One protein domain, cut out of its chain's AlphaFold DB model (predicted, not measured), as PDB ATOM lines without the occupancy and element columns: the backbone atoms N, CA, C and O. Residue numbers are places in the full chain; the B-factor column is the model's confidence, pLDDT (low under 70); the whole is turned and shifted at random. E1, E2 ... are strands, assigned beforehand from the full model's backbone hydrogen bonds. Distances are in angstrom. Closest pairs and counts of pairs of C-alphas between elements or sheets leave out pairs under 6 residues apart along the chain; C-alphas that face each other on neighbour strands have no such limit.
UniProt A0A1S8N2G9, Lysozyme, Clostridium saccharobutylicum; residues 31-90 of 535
ATOM      1  N   THR A  31       3.394 -11.904  -2.782       84.75
ATOM      2  CA  THR A  31       4.695 -11.525  -2.251       84.75
ATOM      3  C   THR A  31       5.786 -12.348  -2.922       84.75
ATOM      4  O   THR A  31       5.695 -13.573  -2.986       84.75
ATOM      5  N   GLY A  32       6.836 -11.693  -3.412       89.81
ATOM      6  CA  GLY A  32       7.986 -12.390  -3.983       89.81
ATOM      7  C   GLY A  32       8.524 -11.785  -5.272       89.81
ATOM      8  O   GLY A  32       8.138 -10.700  -5.710       89.81
ATOM      9  N   TRP A  33       9.458 -12.516  -5.872       93.19
ATOM     10  CA  TRP A  33      10.166 -12.122  -7.084       93.19
ATOM     11  C   TRP A  33       9.265 -12.138  -8.325       93.19
ATOM     12  O   TRP A  33       8.573 -13.123  -8.582       93.19
ATOM     13  N   LYS A  34       9.332 -11.082  -9.143       91.75
ATOM     14  CA  LYS A  34       8.742 -11.021 -10.490       91.75
ATOM     15  C   LYS A  34       9.776 -10.525 -11.499       91.75
ATOM     16  O   LYS A  34      10.550  -9.621 -11.190       91.75
ATOM     17  N   ASN A  35       9.791 -11.121 -12.688       91.00
ATOM     18  CA  ASN A  35      10.625 -10.693 -13.809       91.00
ATOM     19  C   ASN A  35       9.724 -10.082 -14.883       91.00
ATOM     20  O   ASN A  35       8.911 -10.796 -15.467       91.00
ATOM     21  N   ASP A  36       9.910  -8.791 -15.150       88.19
ATOM     22  CA  ASP A  36       9.224  -8.084 -16.226       88.19
ATOM     23  C   ASP A  36      10.264  -7.590 -17.239       88.19
ATOM     24  O   ASP A  36      11.094  -6.728 -16.930       88.19
ATOM     25  N   ASN A  37      10.221  -8.135 -18.461       86.50
ATOM     26  CA  ASN A  37      11.104  -7.779 -19.580       86.50
ATOM     27  C   ASN A  37      12.604  -7.754 -19.214       86.50
ATOM     28  O   ASN A  37      13.339  -6.855 -19.625       86.50
ATOM     29  N   GLY A  38      13.064  -8.732 -18.426       84.50
ATOM     30  CA  GLY A  38      14.472  -8.880 -18.046       84.50
ATOM     31  C   GLY A  38      14.897  -8.058 -16.825       84.50
ATOM     32  O   GLY A  38      16.058  -8.120 -16.436       84.50
ATOM     33  N   SER A  39      13.983  -7.310 -16.199       92.50
ATOM     34  CA  SER A  39      14.216  -6.641 -14.913       92.50
ATOM     35  C   SER A  39      13.510  -7.388 -13.785       92.50
ATOM     36  O   SER A  39      12.337  -7.733 -13.904       92.50
ATOM     37  N   TYR A  40      14.212  -7.601 -12.674       95.19
ATOM     38  CA  TYR A  40      13.658  -8.253 -11.488       95.19
ATOM     39  C   TYR A  40      13.108  -7.225 -10.493       95.19
ATOM     40  O   TYR A  40      13.716  -6.178 -10.276       95.19
ATOM     41  N   TYR A  41      11.975  -7.545  -9.874       94.69
ATOM     42  CA  TYR A  41      11.277  -6.760  -8.853       94.69
ATOM     43  C   TYR A  41      10.887  -7.680  -7.695       94.69
ATOM     44  O   TYR A  41      10.654  -8.871  -7.909       94.69
ATOM     45  N   TYR A  42      10.738  -7.130  -6.493       94.00
ATOM     46  CA  TYR A  42      10.134  -7.847  -5.371       94.00
ATOM     47  C   TYR A  42       8.833  -7.168  -4.966       94.00
ATOM     48  O   TYR A  42       8.811  -5.964  -4.716       94.00
ATOM     49  N   TYR A  43       7.740  -7.924  -4.942       92.25
ATOM     50  CA  TYR A  43       6.422  -7.430  -4.558       92.25
ATOM     51  C   TYR A  43       6.155  -7.750  -3.090       92.25
ATOM     52  O   TYR A  43       6.474  -8.842  -2.622       92.25
ATOM     53  N   LYS A  44       5.573  -6.791  -2.369       88.62
ATOM     54  CA  LYS A  44       5.081  -6.958  -0.998       88.62
ATOM     55  C   LYS A  44       3.666  -7.557  -1.007       88.62
ATOM     56  O   LYS A  44       3.022  -7.641  -2.056       88.62
ATOM     57  N   SER A  45       3.156  -7.928   0.166       86.19
ATOM     58  CA  SER A  45       1.808  -8.499   0.336       86.19
ATOM     59  C   SER A  45       0.676  -7.549  -0.083       86.19
ATOM     60  O   SER A  45      -0.393  -7.995  -0.491       86.19
ATOM     61  N   ASP A  46       0.930  -6.237  -0.067       85.50
ATOM     62  CA  ASP A  46       0.043  -5.185  -0.587       85.50
ATOM     63  C   ASP A  46       0.109  -5.017  -2.125       85.50
ATOM     64  O   ASP A  46      -0.511  -4.110  -2.679       85.50
ATOM     65  N   ASN A  47       0.852  -5.888  -2.822       83.94
ATOM     66  CA  ASN A  47       1.111  -5.870  -4.266       83.94
ATOM     67  C   ASN A  47       1.826  -4.597  -4.775       83.94
ATOM     68  O   ASN A  47       1.826  -4.317  -5.976       83.94
ATOM     69  N   THR A  48       2.487  -3.841  -3.891       89.62
ATOM     70  CA  THR A  48       3.415  -2.766  -4.272       89.62
ATOM     71  C   THR A  48       4.858  -3.279  -4.357       89.62
ATOM     72  O   THR A  48       5.217  -4.281  -3.734       89.62
ATOM     73  N   LYS A  49       5.697  -2.604  -5.153       92.88
ATOM     74  CA  LYS A  49       7.120  -2.947  -5.311       92.88
ATOM     75  C   LYS A  49       7.913  -2.543  -4.064       92.88
ATOM     76  O   LYS A  49       7.669  -1.480  -3.491       92.88
ATOM     77  N   SER A  50       8.869  -3.371  -3.662       93.69
ATOM     78  CA  SER A  50       9.900  -3.000  -2.694       93.69
ATOM     79  C   SER A  50      10.850  -1.967  -3.300       93.69
ATOM     80  O   SER A  50      11.146  -2.020  -4.493       93.69
ATOM     81  N   LEU A  51      11.319  -1.042  -2.465       95.56
ATOM     82  CA  LEU A  51      12.289   0.006  -2.787       95.56
ATOM     83  C   LEU A  51      13.377  -0.002  -1.706       95.56
ATOM     84  O   LEU A  51      13.094  -0.336  -0.555       95.56
ATOM     85  N   GLY A  52      14.600   0.372  -2.069       95.62
ATOM     86  CA  GLY A  52      15.759   0.376  -1.185       95.62
ATOM     87  C   GLY A  52      16.219  -1.024  -0.770       95.62
ATOM     88  O   GLY A  52      16.063  -2.003  -1.503       95.62
ATOM     89  N   TRP A  53      16.829  -1.098   0.410       96.75
ATOM     90  CA  TRP A  53      17.408  -2.310   0.982       96.75
ATOM     91  C   TRP A  53      16.346  -3.333   1.398       96.75
ATOM     92  O   TRP A  53      15.408  -3.005   2.123       96.75
ATOM     93  N   LEU A  54      16.524  -4.591   0.992       96.00
ATOM     94  CA  LEU A  54      15.667  -5.700   1.410       96.00
ATOM     95  C   LEU A  54      16.475  -6.990   1.572       96.00
ATOM     96  O   LEU A  54      17.191  -7.401   0.658       96.00
ATOM     97  N   GLU A  55      16.324  -7.649   2.718       96.25
ATOM     98  CA  GLU A  55      16.916  -8.959   2.984       96.25
ATOM     99  C   GLU A  55      15.935 -10.083   2.635       96.25
ATOM    100  O   GLU A  55      14.796 -10.104   3.101       96.25
ATOM    101  N   ILE A  56      16.375 -11.024   1.798       94.38
ATOM    102  CA  ILE A  56      15.588 -12.181   1.359       94.38
ATOM    103  C   ILE A  56      16.485 -13.412   1.439       94.38
ATOM    104  O   ILE A  56      17.523 -13.470   0.777       94.38
ATOM    105  N   ASN A  57      16.081 -14.417   2.222       91.94
ATOM    106  CA  ASN A  57      16.827 -15.669   2.402       91.94
ATOM    107  C   ASN A  57      18.314 -15.423   2.742       91.94
ATOM    108  O   ASN A  57      19.201 -15.951   2.069       91.94
ATOM    109  N   ASN A  58      18.575 -14.574   3.745       92.75
ATOM    110  CA  ASN A  58      19.911 -14.172   4.223       92.75
ATOM    111  C   ASN A  58      20.803 -13.474   3.177       92.75
ATOM    112  O   ASN A  58      22.022 -13.418   3.332       92.75
ATOM    113  N   ASN A  59      20.216 -12.956   2.098       94.44
ATOM    114  CA  ASN A  59      20.917 -12.154   1.103       94.44
ATOM    115  C   ASN A  59      20.295 -10.762   1.042       94.44
ATOM    116  O   ASN A  59      19.076 -10.624   0.968       94.44
ATOM    117  N   TRP A  60      21.143  -9.740   1.030       97.75
ATOM    118  CA  TRP A  60      20.713  -8.357   0.855       97.75
ATOM    119  C   TRP A  60      20.609  -8.009  -0.626       97.75
ATOM    120  O   TRP A  60      21.504  -8.332  -1.406       97.75
ATOM    121  N   TYR A  61      19.527  -7.329  -0.986       97.56
ATOM    122  CA  TYR A  61      19.240  -6.793  -2.312       97.56
ATOM    123  C   TYR A  61      18.949  -5.298  -2.189       97.56
ATOM    124  O   TYR A  61      18.526  -4.827  -1.130       97.56
ATOM    125  N   TYR A  62      19.136  -4.560  -3.279       97.50
ATOM    126  CA  TYR A  62      18.758  -3.152  -3.362       97.50
ATOM    127  C   TYR A  62      17.820  -2.938  -4.542       97.50
ATOM    128  O   TYR A  62      18.146  -3.303  -5.670       97.50
ATOM    129  N   PHE A  63      16.654  -2.356  -4.291       96.75
ATOM    130  CA  PHE A  63      15.682  -2.004  -5.319       96.75
ATOM    131  C   PHE A  63      15.742  -0.497  -5.560       96.75
ATOM    132  O   PHE A  63      15.536   0.293  -4.644       96.75
ATOM    133  N   LYS A  64      16.054  -0.093  -6.791       95.25
ATOM    134  CA  LYS A  64      16.147   1.320  -7.192       95.25
ATOM    135  C   LYS A  64      14.778   1.998  -7.073       95.25
ATOM    136  O   LYS A  64      13.765   1.318  -6.930       95.25
ATOM    137  N   ASP A  65      14.722   3.318  -7.220       94.19
ATOM    138  CA  ASP A  65      13.478   4.099  -7.079       94.19
ATOM    139  C   ASP A  65      12.349   3.680  -8.046       94.19
ATOM    140  O   ASP A  65      11.171   3.872  -7.754       94.19
ATOM    141  N   ASP A  66      12.686   3.064  -9.186       92.38
ATOM    142  CA  ASP A  66      11.722   2.491 -10.141       92.38
ATOM    143  C   ASP A  66      11.279   1.047  -9.792       92.38
ATOM    144  O   ASP A  66      10.501   0.413 -10.518       92.38
ATOM    145  N   GLY A  67      11.767   0.525  -8.666       92.38
ATOM    146  CA  GLY A  67      11.553  -0.819  -8.146       92.38
ATOM    147  C   GLY A  67      12.452  -1.892  -8.750       92.38
ATOM    148  O   GLY A  67      12.321  -3.049  -8.356       92.38
ATOM    149  N   LYS A  68      13.341  -1.570  -9.701       95.94
ATOM    150  CA  LYS A  68      14.224  -2.578 -10.305       95.94
ATOM    151  C   LYS A  68      15.311  -3.007  -9.331       95.94
ATOM    152  O   LYS A  68      15.994  -2.170  -8.742       95.94
ATOM    153  N   MET A  69      15.538  -4.310  -9.246       97.44
ATOM    154  CA  MET A  69      16.675  -4.895  -8.544       97.44
ATOM    155  C   MET A  69      17.990  -4.361  -9.128       97.44
ATOM    156  O   MET A  69      18.192  -4.334 -10.346       97.44
ATOM    157  N   ALA A  70      18.881  -3.911  -8.257       96.88
ATOM    158  CA  ALA A  70      20.208  -3.462  -8.620       96.88
ATOM    159  C   ALA A  70      21.159  -4.635  -8.873       96.88
ATOM    160  O   ALA A  70      21.123  -5.658  -8.195       96.88
ATOM    161  N   THR A  71      22.044  -4.431  -9.842       96.94
ATOM    162  CA  THR A  71      23.236  -5.233 -10.116       96.94
ATOM    163  C   THR A  71      24.402  -4.266 -10.334       96.94
ATOM    164  O   THR A  71      24.188  -3.097 -10.680       96.94
ATOM    165  N   GLY A  72      25.631  -4.724 -10.111       97.12
ATOM    166  CA  GLY A  72      26.833  -3.900 -10.200       97.12
ATOM    167  C   GLY A  72      26.963  -2.886  -9.059       97.12
ATOM    168  O   GLY A  72      26.478  -3.104  -7.947       97.12
ATOM    169  N   TRP A  73      27.663  -1.783  -9.331       97.12
ATOM    170  CA  TRP A  73      27.954  -0.742  -8.345       97.12
ATOM    171  C   TRP A  73      26.725   0.103  -7.999       97.12
ATOM    172  O   TRP A  73      26.066   0.646  -8.885       97.12
ATOM    173  N   ILE A  74      26.482   0.289  -6.702       97.38
ATOM    174  CA  ILE A  74      25.495   1.223  -6.153       97.38
ATOM    175  C   ILE A  74      26.187   2.137  -5.150       97.38
ATOM    176  O   ILE A  74      26.973   1.679  -4.325       97.38
ATOM    177  N   ASN A  75      25.898   3.433  -5.231       95.62
ATOM    178  CA  ASN A  75      26.289   4.414  -4.228       95.62
ATOM    179  C   ASN A  75      25.039   4.815  -3.445       95.62
ATOM    180  O   ASN A  75      24.125   5.398  -4.026       95.62
ATOM    181  N   ASP A  76      25.017   4.506  -2.156       94.75
ATOM    182  CA  ASP A  76      23.925   4.837  -1.249       94.75
ATOM    183  C   ASP A  76      24.494   5.684  -0.107       94.75
ATOM    184  O   ASP A  76      25.361   5.238   0.643       94.75
ATOM    185  N   ASN A  77      24.069   6.949  -0.028       92.25
ATOM    186  CA  ASN A  77      24.531   7.922   0.973       92.25
ATOM    187  C   ASN A  77      26.065   8.040   1.116       92.25
ATOM    188  O   ASN A  77      26.586   8.252   2.209       92.25
ATOM    189  N   GLY A  78      26.801   7.920   0.005       91.75
ATOM    190  CA  GLY A  78      28.264   8.033  -0.026       91.75
ATOM    191  C   GLY A  78      29.009   6.719   0.224       91.75
ATOM    192  O   GLY A  78      30.229   6.679   0.062       91.75
ATOM    193  N   LEU A  79      28.299   5.642   0.564       95.81
ATOM    194  CA  LEU A  79      28.852   4.298   0.684       95.81
ATOM    195  C   LEU A  79      28.654   3.535  -0.628       95.81
ATOM    196  O   LEU A  79      27.575   3.535  -1.219       95.81
ATOM    197  N   LYS A  80      29.714   2.870  -1.092       97.81
ATOM    198  CA  LYS A  80      29.691   2.072  -2.323       97.81
ATOM    199  C   LYS A  80      29.440   0.604  -2.000       97.81
ATOM    200  O   LYS A  80      30.091   0.056  -1.119       97.81
ATOM    201  N   TYR A  81      28.566  -0.032  -2.765       98.00
ATOM    202  CA  TYR A  81      28.186  -1.438  -2.657       98.00
ATOM    203  C   TYR A  81      28.291  -2.098  -4.027       98.00
ATOM    204  O   TYR A  81      28.150  -1.423  -5.051       98.00
ATOM    205  N   TYR A  82      28.497  -3.413  -4.053       98.19
ATOM    206  CA  TYR A  82      28.459  -4.187  -5.289       98.19
ATOM    207  C   TYR A  82      27.440  -5.315  -5.185       98.19
ATOM    208  O   TYR A  82      27.450  -6.094  -4.231       98.19
ATOM    209  N   PHE A  83      26.576  -5.414  -6.189       97.75
ATOM    210  CA  PHE A  83      25.580  -6.467  -6.319       97.75
ATOM    211  C   PHE A  83      25.975  -7.396  -7.464       97.75
ATOM    212  O   PHE A  83      26.280  -6.944  -8.568       97.75
ATOM    213  N   LYS A  84      25.983  -8.706  -7.207       96.62
ATOM    214  CA  LYS A  84      26.241  -9.725  -8.237       96.62
ATOM    215  C   LYS A  84      25.150  -9.678  -9.312       96.62
ATOM    216  O   LYS A  84      24.105  -9.065  -9.109       96.62
ATOM    217  N   ASP A  85      25.333 -10.396 -10.415       95.06
ATOM    218  CA  ASP A  85      24.298 -10.502 -11.459       95.06
ATOM    219  C   ASP A  85      22.991 -11.123 -10.934       95.06
ATOM    220  O   ASP A  85      21.907 -10.808 -11.418       95.06
ATOM    221  N   SER A  86      23.076 -11.945  -9.881       94.25
ATOM    222  CA  SER A  86      21.924 -12.463  -9.131       94.25
ATOM    223  C   SER A  86      21.216 -11.414  -8.262       94.25
ATOM    224  O   SER A  86      20.230 -11.742  -7.613       94.25
ATOM    225  N   GLY A  87      21.737 -10.188  -8.188       94.81
ATOM    226  CA  GLY A  87      21.247  -9.096  -7.347       94.81
ATOM    227  C   GLY A  87      21.623  -9.182  -5.875       94.81
ATOM    228  O   GLY A  87      21.254  -8.291  -5.119       94.81
ATOM    229  N   SER A  88      22.343 -10.221  -5.446       97.06
ATOM    230  CA  SER A  88      22.788 -10.343  -4.058       97.06
ATOM    231  C   SER A  88      24.011  -9.466  -3.789       97.06
ATOM    232  O   SER A  88      24.960  -9.424  -4.579       97.06
ATOM    233  N   MET A  89      23.983  -8.761  -2.662       98.31
ATOM    234  CA  MET A  89      25.060  -7.895  -2.196       98.31
ATOM    235  C   MET A  89      26.318  -8.707  -1.879       98.31
ATOM    236  O   MET A  89      26.259  -9.758  -1.237       98.31
ATOM    237  N   VAL A  90      27.469  -8.205  -2.307       98.12
ATOM    238  CA  VAL A  90      28.775  -8.778  -1.980       98.12
ATOM    239  C   VAL A  90      29.186  -8.417  -0.548       98.12
ATOM    240  O   VAL A  90      28.983  -7.294  -0.093       98.12
TER     241      VAL A  90
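Overview. This is residues 31 to 90 of the 535 residues of the protein "Lysozyme" of Clostridium saccharobutylicum (UniProt A0A1S8N2G9). Three small two-stranded hairpins follow one another along the longest axis, each pointing a different way from the one before, with loops winding from one to the next. The hairpin E3 and E4 sits in the middle, with E1 and E2 toward one end and E5 and E6 toward the other, and the three do not join into one sheet. The printed part has 60 residues, with no named helix and six named strands, E1 to E6 in order along the chain, in three separate antiparallel sheets of the orders E1 - E2, E3 - E4 and E5 - E6. The class is all strand, with 30 of the 60 printed residues in named strands. The whole is compact, with a radius of gyration of the C-alphas of 11.0 A and spans of 31 by 23 by 21 A.

Along the chain. Find C-alpha 32 at (7.986, -12.390, -3.983); from there E1 runs through residues 32 to 36, 13.0 A long. E2 comes next, residues 39 to 43, also 13.0 A. Go on to C-alpha 52 at (15.759, 0.376, -1.185), where E3 begins, residues 52 to 56, 12.8 A. E4 is residues 59 to 63, 13.1 A. E5 is residues 72 to 76, 12.8 A, and E6 is residues 79 to 83, 13.3 A, ending at C-alpha 83 at (25.580, -6.467, -6.319).

Arrangement. Begin with the hairpin E1 and E2, antiparallel at 147 degrees between their directions; look at N 34 and O 41, 2.9 A apart and within hydrogen-bond range. Toward the next hairpin, the closest C-alphas of E2 and E4 are those of Tyr 41 and Phe 63, 7.4 A apart. In the hairpin E3 and E4, antiparallel at 149 degrees, N 52 and O 63 are within hydrogen-bond range at 2.7 A. From E4 onward, the closest C-alphas of E4 and E6 are those of Tyr 61 and Phe 83, 7.5 A apart. In the hairpin E5 and E6, antiparallel at 151 degrees, N 81 and O 74 are within hydrogen-bond range at 2.8 A. Among the strands that stay apart are E1 and E5, E2 and E3, and E4 and E5.

Size, cuts and confidence. The two C-alphas farthest apart are those of Ser 45 and Gly 78, at 31.2 A. The printed part has no cut. The links within the three hairpins are tight, with 2 residues each; those from E2 to E3 and from E4 to E5 are short, with 8 residues each, and no link is long. The mean pLDDT of the printed part is 93.9, and no printed residue is under 70.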